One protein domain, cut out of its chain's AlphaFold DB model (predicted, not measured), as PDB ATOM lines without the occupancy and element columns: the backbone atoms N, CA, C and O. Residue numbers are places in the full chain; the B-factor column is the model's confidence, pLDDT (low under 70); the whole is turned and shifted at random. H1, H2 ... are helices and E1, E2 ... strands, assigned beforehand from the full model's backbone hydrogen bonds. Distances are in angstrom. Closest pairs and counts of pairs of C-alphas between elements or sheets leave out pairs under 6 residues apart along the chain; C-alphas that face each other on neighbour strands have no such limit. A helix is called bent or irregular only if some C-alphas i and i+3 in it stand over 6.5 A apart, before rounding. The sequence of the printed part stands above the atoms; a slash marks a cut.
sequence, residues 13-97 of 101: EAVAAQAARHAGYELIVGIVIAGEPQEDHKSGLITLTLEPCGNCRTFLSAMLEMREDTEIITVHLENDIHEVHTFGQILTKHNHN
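This is residues 13 to 97 of the 101 residues of an uncharacterized protein of Candidatus Moranbacteria bacterium RIFOXYB1_FULL_43_19 (UniProt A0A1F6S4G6). A small wall of three strands, E1, E2 and E3, has H3 standing up from it straight after E3, while H1 grazes it near E1. H2, not on the sheet, lies beside H1, and the long link of residues 35 to 53, with no named element, runs between E1 and H2. The printed part has 85 residues with three named helices and three named strands, in the order H1 E1 H2 E2 E3 H3; the sheet, in the order E1 E2 E3, is mixed. The class is mixed, helices and strands; the whole is compact, with a radius of gyration of the C-alphas of 12.4 A and a rounded outline of 34 by 28 by 19 A.

Begin at H1, residues 13 to 22, which only grazes the sheet with its residues 13 to 17; its closest C-alphas to E1, residues 30 to 34, are those of Glu 13 and Ile 33, 7.3 A apart. H1 touches H2, residues 54 to 61, at a shallow tilt of 25 degrees, the same way; their closest C-alphas, of Ala 14 and Cys 56, are 6.1 A apart. E1 is parallel to E2, residues 71 to 75, at 12 degrees; look for N 31 and O 71, within hydrogen-bond range at 2.8 A. E1, H2 and E2 form a strand-helix-strand unit, two parallel neighbour strands with a helix between them along the chain, and its crossover is right-handed. E2 and E3, residues 82 to 86, form a hairpin, antiparallel at 160 degrees, with N 72 and O 85 at 2.7 A. H3, residues 87 to 97, is on the sheet over E3 at a height over the sheet of 10.1 A, and stands up from the sheet at 56 degrees. H2 and H3 are close but not clearly touching, their closest C-alphas, of Arg 57 and Leu 91, being 7.0 A apart; H1 and H3 are apart. Every O i to N i+4 pair is within hydrogen-bond range in H1 and H2, and 6 of 7 are in H3.

Find C-alpha 13 at (33.869, 95.145, 46.967); from there H1 runs 14.2 A to His 22. E1, Gly 30 to Ala 34, spans 13.3 A, and H2, Gly 54 to Ser 61, spans 10.6 A. E2 starts with C-alpha 71 at (21.901, 91.358, 49.898) and runs 13.0 A to Val 75; E3, His 82 to Thr 86, spans 13.5 A. H3 runs 16.9 A from Phe 87 to C-alpha 97 at (19.946, 102.958, 31.109); it is neither bent nor irregular, but only just: C-alphas 94 and 97 are 6.3 A apart.

The two C-alphas farthest apart are those of Ala 23 and Asn 97, at 35.7 A. The printed part has no cut. The link from E1 to H2 is long, and that from E3 to H3 is tight. The mean pLDDT of the printed part is 93.0; look at residues 96 to 97 for the two under 70.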
ATOM      1  N   GLU A  13      34.793  96.253  47.216       95.81
ATOM      2  CA  GLU A  13      33.869  95.145  46.967       95.81
ATOM      3  C   GLU A  13      34.594  93.956  46.330       95.81
ATOM      4  O   GLU A  13      34.432  92.814  46.760       95.81
ATOM      5  N   ALA A  14      35.450  94.226  45.340       95.00
ATOM      6  CA  ALA A  14      36.246  93.195  44.685       95.00
ATOM      7  C   ALA A  14      37.280  92.598  45.648       95.00
ATOM      8  O   ALA A  14      37.444  91.379  45.679       95.00
ATOM      9  N   VAL A  15      37.923  93.428  46.479       95.81
ATOM     10  CA  VAL A  15      38.856  92.955  47.515       95.81
ATOM     11  C   VAL A  15      38.142  92.049  48.520       95.81
ATOM     12  O   VAL A  15      38.632  90.957  48.813       95.81
ATOM     13  N   ALA A  16      36.980  92.468  49.025       96.75
ATOM     14  CA  ALA A  16      36.206  91.709  50.004       96.75
ATOM     15  C   ALA A  16      35.727  90.365  49.436       96.75
ATOM     16  O   ALA A  16      35.932  89.319  50.053       96.75
ATOM     17  N   ALA A  17      35.165  90.369  48.225       96.56
ATOM     18  CA  ALA A  17      34.689  89.152  47.582       96.56
ATOM     19  C   ALA A  17      35.847  88.198  47.227       96.56
ATOM     20  O   ALA A  17      35.755  86.991  47.455       96.56
ATOM     21  N   GLN A  18      36.985  88.723  46.752       96.31
ATOM     22  CA  GLN A  18      38.186  87.909  46.548       96.31
ATOM     23  C   GLN A  18      38.689  87.294  47.850       96.31
ATOM     24  O   GLN A  18      39.059  86.120  47.846       96.31
ATOM     25  N   ALA A  19      38.703  88.049  48.949       96.88
ATOM     26  CA  ALA A  19      39.102  87.526  50.248       96.88
ATOM     27  C   ALA A  19      38.180  86.381  50.693       96.88
ATOM     28  O   ALA A  19      38.678  85.346  51.134       96.88
ATOM     29  N   ALA A  20      36.865  86.522  50.495       96.94
ATOM     30  CA  ALA A  20      35.906  85.466  50.807       96.94
ATOM     31  C   ALA A  20      36.169  84.185  49.992       96.94
ATOM     32  O   ALA A  20      36.268  83.095  50.556       96.94
ATOM     33  N   ARG A  21      36.400  84.321  48.679       96.81
ATOM     34  CA  ARG A  21      36.785  83.196  47.814       96.81
ATOM     35  C   ARG A  21      38.083  82.524  48.271       96.81
ATOM     36  O   ARG A  21      38.147  81.303  48.345       96.81
ATOM     37  N   HIS A  22      39.124  83.298  48.582       96.69
ATOM     38  CA  HIS A  22      40.413  82.742  49.022       96.69
ATOM     39  C   HIS A  22      40.323  82.044  50.384       96.69
ATOM     40  O   HIS A  22      41.101  81.131  50.649       96.69
ATOM     41  N   ALA A  23      39.379  82.455  51.230       97.38
ATOM     42  CA  ALA A  23      39.072  81.778  52.484       97.38
ATOM     43  C   ALA A  23      38.255  80.483  52.295       97.38
ATOM     44  O   ALA A  23      38.047  79.760  53.265       97.38
ATOM     45  N   GLY A  24      37.819  80.170  51.068       97.56
ATOM     46  CA  GLY A  24      37.062  78.960  50.754       97.56
ATOM     47  C   GLY A  24      35.578  79.041  51.112       97.56
ATOM     48  O   GLY A  24      34.951  78.003  51.294       97.56
ATOM     49  N   TYR A  25      35.010  80.246  51.237       98.12
ATOM     50  CA  TYR A  25      33.564  80.384  51.395       98.12
ATOM     51  C   TYR A  25      32.843  80.047  50.090       98.12
ATOM     52  O   TYR A  25      33.276  80.436  49.010       98.12
ATOM     53  N   GLU A  26      31.712  79.357  50.206       97.38
ATOM     54  CA  GLU A  26      30.915  78.901  49.059       97.38
ATOM     55  C   GLU A  26      29.755  79.849  48.722       97.38
ATOM     56  O   GLU A  26      29.120  79.717  47.675       97.38
ATOM     57  N   LEU A  27      29.450  80.792  49.618       97.62
ATOM     58  CA  LEU A  27      28.324  81.709  49.485       97.62
ATOM     59  C   LEU A  27      28.615  83.050  50.160       97.62
ATOM     60  O   LEU A  27      29.012  83.101  51.324       97.62
ATOM     61  N   ILE A  28      28.329  84.129  49.438       97.94
ATOM     62  CA  ILE A  28      28.260  85.492  49.955       97.94
ATOM     63  C   ILE A  28      26.776  85.844  50.096       97.94
ATOM     64  O   ILE A  28      26.078  86.069  49.109       97.94
ATOM     65  N   VAL A  29      26.285  85.861  51.338       97.88
ATOM     66  CA  VAL A  29      24.877  86.183  51.643       97.88
ATOM     67  C   VAL A  29      24.595  87.681  51.587       97.88
ATOM     68  O   VAL A  29      23.480  88.074  51.265       97.88
ATOM     69  N   GLY A  30      25.613  88.510  51.831       97.62
ATOM     70  CA  GLY A  30      25.489  89.951  51.695       97.62
ATOM     71  C   GLY A  30      26.821  90.691  51.638       97.62
ATOM     72  O   GLY A  30      27.861  90.172  52.053       97.62
ATOM     73  N   ILE A  31      26.775  91.914  51.113       97.94
ATOM     74  CA  ILE A  31      27.887  92.863  51.029       97.94
ATOM     75  C   ILE A  31      27.398  94.217  51.548       97.94
ATOM     76  O   ILE A  31      26.362  94.715  51.111       97.94
ATOM     77  N   VAL A  32      28.175  94.826  52.446       97.69
ATOM     78  CA  VAL A  32      27.949  96.200  52.910       97.69
ATOM     79  C   VAL A  32      28.963  97.126  52.250       97.69
ATOM     80  O   VAL A  32      30.167  96.872  52.312       97.69
ATOM     81  N   ILE A  33      28.483  98.203  51.633       96.94
ATOM     82  CA  ILE A  33      29.296  99.221  50.965       96.94
ATOM     83  C   ILE A  33      29.025 100.552  51.654       96.94
ATOM     84  O   ILE A  33      27.892 101.017  51.698       96.94
ATOM     85  N   ALA A  34      30.067 101.167  52.199       95.69
ATOM     86  CA  ALA A  34      29.966 102.453  52.872       95.69
ATOM     87  C   ALA A  34      30.868 103.464  52.168       95.69
ATOM     88  O   ALA A  34      32.067 103.222  51.998       95.69
ATOM     89  N   GLY A  35      30.295 104.588  51.754       92.56
ATOM     90  CA  GLY A  35      31.024 105.624  51.039       92.56
ATOM     91  C   GLY A  35      30.137 106.788  50.630       92.56
ATOM     92  O   GLY A  35      28.912 106.717  50.711       92.56
ATOM     93  N   GLU A  36      30.779 107.862  50.185       92.06
ATOM     94  CA  GLU A  36      30.073 108.989  49.586       92.06
ATOM     95  C   GLU A  36      29.442 108.574  48.254       92.06
ATOM     96  O   GLU A  36      30.099 107.860  47.485       92.06
ATOM     97  N   PRO A  37      28.207 109.012  47.951       90.62
ATOM     98  CA  PRO A  37      27.595 108.771  46.654       90.62
ATOM     99  C   PRO A  37      28.480 109.269  45.512       90.62
ATOM    100  O   PRO A  37      29.024 110.374  45.546       90.62
ATOM    101  N   GLN A  38      28.621 108.442  44.483       87.50
ATOM    102  CA  GLN A  38      29.423 108.737  43.299       87.50
ATOM    103  C   GLN A  38      28.618 108.399  42.051       87.50
ATOM    104  O   GLN A  38      27.795 107.485  42.059       87.50
ATOM    105  N   GLU A  39      28.864 109.134  40.971       86.50
ATOM    106  CA  GLU A  39      28.290 108.800  39.674       86.50
ATOM    107  C   GLU A  39      28.861 107.472  39.174       86.50
ATOM    108  O   GLU A  39      30.077 107.291  39.061       86.50
ATOM    109  N   ASP A  40      27.982 106.538  38.820       85.12
ATOM    110  CA  ASP A  40      28.411 105.332  38.132       85.12
ATOM    111  C   ASP A  40      28.768 105.666  36.681       85.12
ATOM    112  O   ASP A  40      27.894 105.849  35.837       85.12
ATOM    113  N   HIS A  41      30.060 105.671  36.356       81.44
ATOM    114  CA  HIS A  41      30.539 106.022  35.014       81.44
ATOM    115  C   HIS A  41      30.004 105.118  33.882       81.44
ATOM    116  O   HIS A  41      30.144 105.478  32.712       81.44
ATOM    117  N   LYS A  42      29.438 103.933  34.178       79.75
ATOM    118  CA  LYS A  42      28.845 103.057  33.150       79.75
ATOM    119  C   LYS A  42      27.360 103.347  32.922       79.75
ATOM    120  O   LYS A  42      26.941 103.342  31.769       79.75
ATOM    121  N   SER A  43      26.571 103.575  33.972       78.69
ATOM    122  CA  SER A  43      25.122 103.806  33.865       78.69
ATOM    123  C   SER A  43      24.709 105.281  33.936       78.69
ATOM    124  O   SER A  43      23.542 105.580  33.692       78.69
ATOM    125  N   GLY A  44      25.619 106.182  34.324       83.62
ATOM    126  CA  GLY A  44      25.360 107.607  34.567       83.62
ATOM    127  C   GLY A  44      24.436 107.881  35.759       83.62
ATOM    128  O   GLY A  44      23.837 108.948  35.838       83.62
ATOM    129  N   LEU A  45      24.246 106.902  36.653       84.38
ATOM    130  CA  LEU A  45      23.340 107.041  37.795       84.38
ATOM    131  C   LEU A  45      24.096 107.592  38.999       84.38
ATOM    132  O   LEU A  45      25.189 107.124  39.307       84.38
ATOM    133  N   ILE A  46      23.467 108.536  39.695       86.50
ATOM    134  CA  ILE A  46      23.848 108.972  41.039       86.50
ATOM    135  C   ILE A  46      22.697 108.591  41.966       86.50
ATOM    136  O   ILE A  46      21.543 108.944  41.714       86.50
ATOM    137  N   THR A  47      23.010 107.848  43.017       89.69
ATOM    138  CA  THR A  47      22.060 107.355  44.023       89.69
ATOM    139  C   THR A  47      22.254 108.070  45.356       89.69
ATOM    140  O   THR A  47      23.138 108.912  45.488       89.69
ATOM    141  N   LEU A  48      21.404 107.782  46.348       91.75
ATOM    142  CA  LEU A  48      21.516 108.391  47.682       91.75
ATOM    143  C   LEU A  48      22.672 107.804  48.499       91.75
ATOM    144  O   LEU A  48      23.140 108.427  49.448       91.75
ATOM    145  N   THR A  49      23.120 106.608  48.131       94.88
ATOM    146  CA  THR A  49      24.232 105.880  48.744       94.88
ATOM    147  C   THR A  49      25.204 105.396  47.664       94.88
ATOM    148  O   THR A  49      24.890 105.445  46.473       94.88
ATOM    149  N   LEU A  50      26.402 104.944  48.053       94.50
ATOM    150  CA  LEU A  50      27.381 104.399  47.109       94.50
ATOM    151  C   LEU A  50      27.027 102.961  46.701       94.50
ATOM    152  O   LEU A  50      27.234 102.021  47.467       94.50
ATOM    153  N   GLU A  51      26.540 102.793  45.474       94.50
ATOM    154  CA  GLU A  51      26.288 101.487  44.855       94.50
ATOM    155  C   GLU A  51      27.556 100.899  44.208       94.50
ATOM    156  O   GLU A  51      28.468 101.641  43.828       94.50
ATOM    157  N   PRO A  52      27.651  99.559  44.061       94.50
ATOM    158  CA  PRO A  52      28.832  98.938  43.476       94.50
ATOM    159  C   PRO A  52      28.998  99.405  42.036       94.50
ATOM    160  O   PRO A  52      28.068  99.281  41.239       94.50
ATOM    161  N   CYS A  53      30.189  99.888  41.674       93.25
ATOM    162  CA  CYS A  53      30.411 100.450  40.343       93.25
ATOM    163  C   CYS A  53      30.286  99.398  39.228       93.25
ATOM    164  O   CYS A  53      30.358  98.185  39.451       93.25
ATOM    165  N   GLY A  54      30.201  99.848  37.977       91.50
ATOM    166  CA  GLY A  54      30.050  98.958  36.827       91.50
ATOM    167  C   GLY A  54      31.149  97.908  36.639       91.50
ATOM    168  O   GLY A  54      30.904  96.901  35.978       91.50
ATOM    169  N   ASN A  55      32.353  98.101  37.185       91.81
ATOM    170  CA  ASN A  55      33.384  97.054  37.191       91.81
ATOM    171  C   ASN A  55      33.151  96.034  38.309       91.81
ATOM    172  O   ASN A  55      33.280  94.837  38.060       91.81
ATOM    173  N   CYS A  56      32.747  96.492  39.498       94.75
ATOM    174  CA  CYS A  56      32.354  95.623  40.604       94.75
ATOM    175  C   CYS A  56      31.164  94.752  40.219       94.75
ATOM    176  O   CYS A  56      31.225  93.547  40.420       94.75
ATOM    177  N   ARG A  57      30.128  95.322  39.584       95.31
ATOM    178  CA  ARG A  57      28.967  94.556  39.103       95.31
ATOM    179  C   ARG A  57      29.393  93.425  38.167       95.31
ATOM    180  O   ARG A  57      29.075  92.275  38.433       95.31
ATOM    181  N   THR A  58      30.191  93.716  37.134       94.50
ATOM    182  CA  THR A  58      30.701  92.681  36.214       94.50
ATOM    183  C   THR A  58      31.543  91.624  36.932       94.50
ATOM    184  O   THR A  58      31.390  90.435  36.664       94.50
ATOM    185  N   PHE A  59      32.433  92.044  37.833       95.06
ATOM    186  CA  PHE A  59      33.297  91.132  38.578       95.06
ATOM    187  C   PHE A  59      32.491  90.199  39.489       95.06
ATOM    188  O   PHE A  59      32.672  88.985  39.432       95.06
ATOM    189  N   LEU A  60      31.576  90.756  40.283       96.19
ATOM    190  CA  LEU A  60      30.727  90.018  41.215       96.19
ATOM    191  C   LEU A  60      29.772  89.071  40.477       96.19
ATOM    192  O   LEU A  60      29.626  87.930  40.895       96.19
ATOM    193  N   SER A  61      29.204  89.478  39.334       96.44
ATOM    194  CA  SER A  61      28.372  88.597  38.497       96.44
ATOM    195  C   SER A  61      29.120  87.382  37.943       96.44
ATOM    196  O   SER A  61      28.490  86.397  37.575       96.44
ATOM    197  N   ALA A  62      30.452  87.430  37.862       96.19
ATOM    198  CA  ALA A  62      31.270  86.305  37.414       96.19
ATOM    199  C   ALA A  62      31.663  85.347  38.558       96.19
ATOM    200  O   ALA A  62      32.402  84.384  38.329       96.19
ATOM    201  N   MET A  63      31.234  85.610  39.796       96.31
ATOM    202  CA  MET A  63      31.560  84.787  40.957       96.31
ATOM    203  C   MET A  63      30.470  83.760  41.256       96.31
ATOM    204  O   MET A  63      29.305  84.115  41.347       96.31
ATOM    205  N   LEU A  64      30.851  82.495  41.470       96.44
ATOM    206  CA  LEU A  64      29.911  81.427  41.843       96.44
ATOM    207  C   LEU A  64      29.355  81.603  43.263       96.44
ATOM    208  O   LEU A  64      28.267  81.127  43.576       96.44
ATOM    209  N   GLU A  65      30.119  82.280  44.117       97.56
ATOM    210  CA  GLU A  65      29.775  82.593  45.500       97.56
ATOM    211  C   GLU A  65      28.757  83.741  45.596       97.56
ATOM    212  O   GLU A  65      28.115  83.902  46.632       97.56
ATOM    213  N   MET A  66      28.612  84.534  44.529       97.38
ATOM    214  CA  MET A  66      27.638  85.619  44.419       97.38
ATOM    215  C   MET A  66      26.378  85.120  43.727       97.38
ATOM    216  O   MET A  66      26.438  84.428  42.710       97.38
ATOM    217  N   ARG A  67      25.221  85.513  44.251       97.12
ATOM    218  CA  ARG A  67      23.921  85.171  43.676       97.12
ATOM    219  C   ARG A  67      23.082  86.426  43.501       97.12
ATOM    220  O   ARG A  67      23.368  87.471  44.080       97.12
ATOM    221  N   GLU A  68      22.036  86.338  42.688       96.56
ATOM    222  CA  GLU A  68      21.125  87.469  42.474       96.56
ATOM    223  C   GLU A  68      20.334  87.846  43.737       96.56
ATOM    224  O   GLU A  68      19.887  88.986  43.849       96.56
ATOM    225  N   ASP A  69      20.182  86.915  44.682       97.81
ATOM    226  CA  ASP A  69      19.532  87.108  45.980       97.81
ATOM    227  C   ASP A  69      20.493  87.562  47.092       97.81
ATOM    228  O   ASP A  69      20.033  87.845  48.195       97.81
ATOM    229  N   THR A  70      21.799  87.694  46.819       98.06
ATOM    230  CA  THR A  70      22.760  88.289  47.760       98.06
ATOM    231  C   THR A  70      22.324  89.710  48.124       98.06
ATOM    232  O   THR A  70      22.074  90.531  47.237       98.06
ATOM    233  N   GLU A  71      22.267  90.025  49.417       98.38
ATOM    234  CA  GLU A  71      21.901  91.358  49.898       98.38
ATOM    235  C   GLU A  71      23.042  92.359  49.682       98.38
ATOM    236  O   GLU A  71      24.191  92.129  50.052       98.38
ATOM    237  N   ILE A  72      22.727  93.503  49.098       98.19
ATOM    238  CA  ILE A  72      23.620  94.641  48.937       98.19
ATOM    239  C   ILE A  72      23.065  95.760  49.806       98.19
ATOM    240  O   ILE A  72      21.980  96.282  49.551       98.19
ATOM    241  N   ILE A  73      23.817  96.096  50.850       97.88
ATOM    242  CA  ILE A  73      23.489  97.173  51.779       97.88
ATOM    243  C   ILE A  73      24.454  98.314  51.496       97.88
ATOM    244  O   ILE A  73      25.666  98.162  51.650       97.88
ATOM    245  N   THR A  74      23.936  99.459  51.086       97.25
ATOM    246  CA  THR A  74      24.736 100.642  50.770       97.25
ATOM    247  C   THR A  74      24.462 101.719  51.806       97.25
ATOM    248  O   THR A  74      23.320 101.921  52.210       97.25
ATOM    249  N   VAL A  75      25.507 102.384  52.293       96.62
ATOM    250  CA  VAL A  75      25.432 103.312  53.430       96.62
ATOM    251  C   VAL A  75      26.122 104.622  53.073       96.62
ATOM    252  O   VAL A  75      27.282 104.627  52.652       96.62
ATOM    253  N   HIS A  76      25.422 105.735  53.279       94.81
ATOM    254  CA  HIS A  76      26.013 107.067  53.217       94.81
ATOM    255  C   HIS A  76      26.714 107.375  54.545       94.81
ATOM    256  O   HIS A  76      26.103 107.273  55.607       94.81
ATOM    257  N   LEU A  77      27.986 107.785  54.498       88.75
ATOM    258  CA  LEU A  77      28.802 107.957  55.708       88.75
ATOM    259  C   LEU A  77      28.320 109.069  56.651       88.75
ATOM    260  O   LEU A  77      28.513 108.956  57.859       88.75
ATOM    261  N   GLU A  78      27.704 110.128  56.121       88.56
ATOM    262  CA  GLU A  78      27.335 111.312  56.907       88.56
ATOM    263  C   GLU A  78      25.849 111.382  57.285       88.56
ATOM    264  O   GLU A  78      25.506 111.995  58.293       88.56
ATOM    265  N   ASN A  79      24.961 110.758  56.504       82.25
ATOM    266  CA  ASN A  79      23.526 111.071  56.547       82.25
ATOM    267  C   ASN A  79      22.625 109.990  57.177       82.25
ATOM    268  O   ASN A  79      21.409 110.129  57.121       82.25
ATOM    269  N   ASP A  80      23.179 108.924  57.772       86.38
ATOM    270  CA  ASP A  80      22.435 107.757  58.319       86.38
ATOM    271  C   ASP A  80      21.435 107.125  57.320       86.38
ATOM    272  O   ASP A  80      20.508 106.392  57.670       86.38
ATOM    273  N   ILE A  81      21.629 107.409  56.031       92.44
ATOM    274  CA  ILE A  81      20.863 106.832  54.934       92.44
ATOM    275  C   ILE A  81      21.509 105.498  54.590       92.44
ATOM    276  O   ILE A  81      22.706 105.433  54.292       92.44
ATOM    277  N   HIS A  82      20.698 104.447  54.576       95.31
ATOM    278  CA  HIS A  82      21.074 103.164  54.014       95.31
ATOM    279  C   HIS A  82      19.990 102.656  53.067       95.31
ATOM    280  O   HIS A  82      18.795 102.846  53.301       95.31
ATOM    281  N   GLU A  83      20.420 102.002  51.997       96.00
ATOM    282  CA  GLU A  83      19.547 101.335  51.039       96.00
ATOM    283  C   GLU A  83      19.868  99.837  51.056       96.00
ATOM    284  O   GLU A  83      21.015  99.429  51.252       96.00
ATOM    285  N   VAL A  84      18.834  99.009  50.905       97.19
ATOM    286  CA  VAL A  84      18.967  97.550  50.881       97.19
ATOM    287  C   VAL A  84      18.319  97.035  49.612       97.19
ATOM    288  O   VAL A  84      17.127  97.240  49.376       97.19
ATOM    289  N   HIS A  85      19.116  96.349  48.804       97.69
ATOM    290  CA  HIS A  85      18.700  95.766  47.538       97.69
ATOM    291  C   HIS A  85      19.282  94.369  47.394       97.69
ATOM    292  O   HIS A  85      20.329  94.069  47.954       97.69
ATOM    293  N   THR A  86      18.655  93.510  46.600       98.31
ATOM    294  CA  THR A  86      19.348  92.300  46.149       98.31
ATOM    295  C   THR A  86      20.326  92.645  45.030       98.31
ATOM    296  O   THR A  86      20.150  93.626  44.297       98.31
ATOM    297  N   PHE A  87      21.348  91.818  44.838       97.88
ATOM    298  CA  PHE A  87      22.303  92.025  43.756       97.88
ATOM    299  C   PHE A  87      21.619  92.030  42.377       97.88
ATOM    300  O   PHE A  87      21.937  92.868  41.535       97.88
ATOM    301  N   GLY A  88      20.602  91.189  42.163       97.44
ATOM    302  CA  GLY A  88      19.791  91.193  40.939       97.44
ATOM    303  C   GLY A  88      19.023  92.504  40.710       97.44
ATOM    304  O   GLY A  88      18.937  92.985  39.574       97.44
ATOM    305  N   GLN A  89      18.517  93.137  41.776       97.12
ATOM    306  CA  GLN A  89      17.879  94.457  41.693       97.12
ATOM    307  C   GLN A  89      18.883  95.539  41.283       97.12
ATOM    308  O   GLN A  89      18.578  96.335  40.394       97.12
ATOM    309  N   ILE A  90      20.092  95.522  41.856       96.12
ATOM    310  CA  ILE A  90      21.186  96.427  41.470       96.12
ATOM    311  C   ILE A  90      21.538  96.250  39.986       96.12
ATOM    312  O   ILE A  90      21.609  97.229  39.241       96.12
ATOM    313  N   LEU A  91      21.706  95.010  39.512       95.31
ATOM    314  CA  LEU A  91      21.996  94.743  38.099       95.31
ATOM    315  C   LEU A  91      20.900  95.294  37.180       95.31
ATOM    316  O   LEU A  91      21.201  95.958  36.188       95.31
ATOM    317  N   THR A  92      19.635  95.073  37.532       94.50
ATOM    318  CA  THR A  92      18.488  95.571  36.761       94.50
ATOM    319  C   THR A  92      18.487  97.100  36.706       94.50
ATOM    320  O   THR A  92      18.434  97.676  35.617       94.50
ATOM    321  N   LYS A  93      18.638  97.761  37.861       93.00
ATOM    322  CA  LYS A  93      18.661  99.226  37.999       93.00
ATOM    323  C   LYS A  93      19.693  99.881  37.079       93.00
ATOM    324  O   LYS A  93      19.372 100.844  36.390       93.00
ATOM    325  N   HIS A  94      20.908  99.334  37.011       89.44
ATOM    326  CA  HIS A  94      21.978  99.907  36.190       89.44
ATOM    327  C   HIS A  94      21.950  99.484  34.713       89.44
ATOM    328  O   HIS A  94      22.512 100.199  33.883       89.44
ATOM    329  N   ASN A  95      21.320  98.358  34.359       80.75
ATOM    330  CA  ASN A  95      21.266  97.877  32.973       80.75
ATOM    331  C   ASN A  95      20.177  98.572  32.132       80.75
ATOM    332  O   ASN A  95      20.335  98.681  30.912       80.75
ATOM    333  N   HIS A  96      19.107  99.081  32.755       60.19
ATOM    334  CA  HIS A  96      18.002  99.742  32.046       60.19
ATOM    335  C   HIS A  96      18.395 101.049  31.328       60.19
ATOM    336  O   HIS A  96      17.770 101.398  30.330       60.19
ATOM    337  N   ASN A  97      19.481 101.712  31.737       51.38
ATOM    338  CA  ASN A  97      19.946 102.958  31.109       51.38
ATOM    339  C   ASN A  97      20.827 102.751  29.864       51.38
ATOM    340  O   ASN A  97      21.299 103.716  29.267       51.38
TER     341      ASN A  97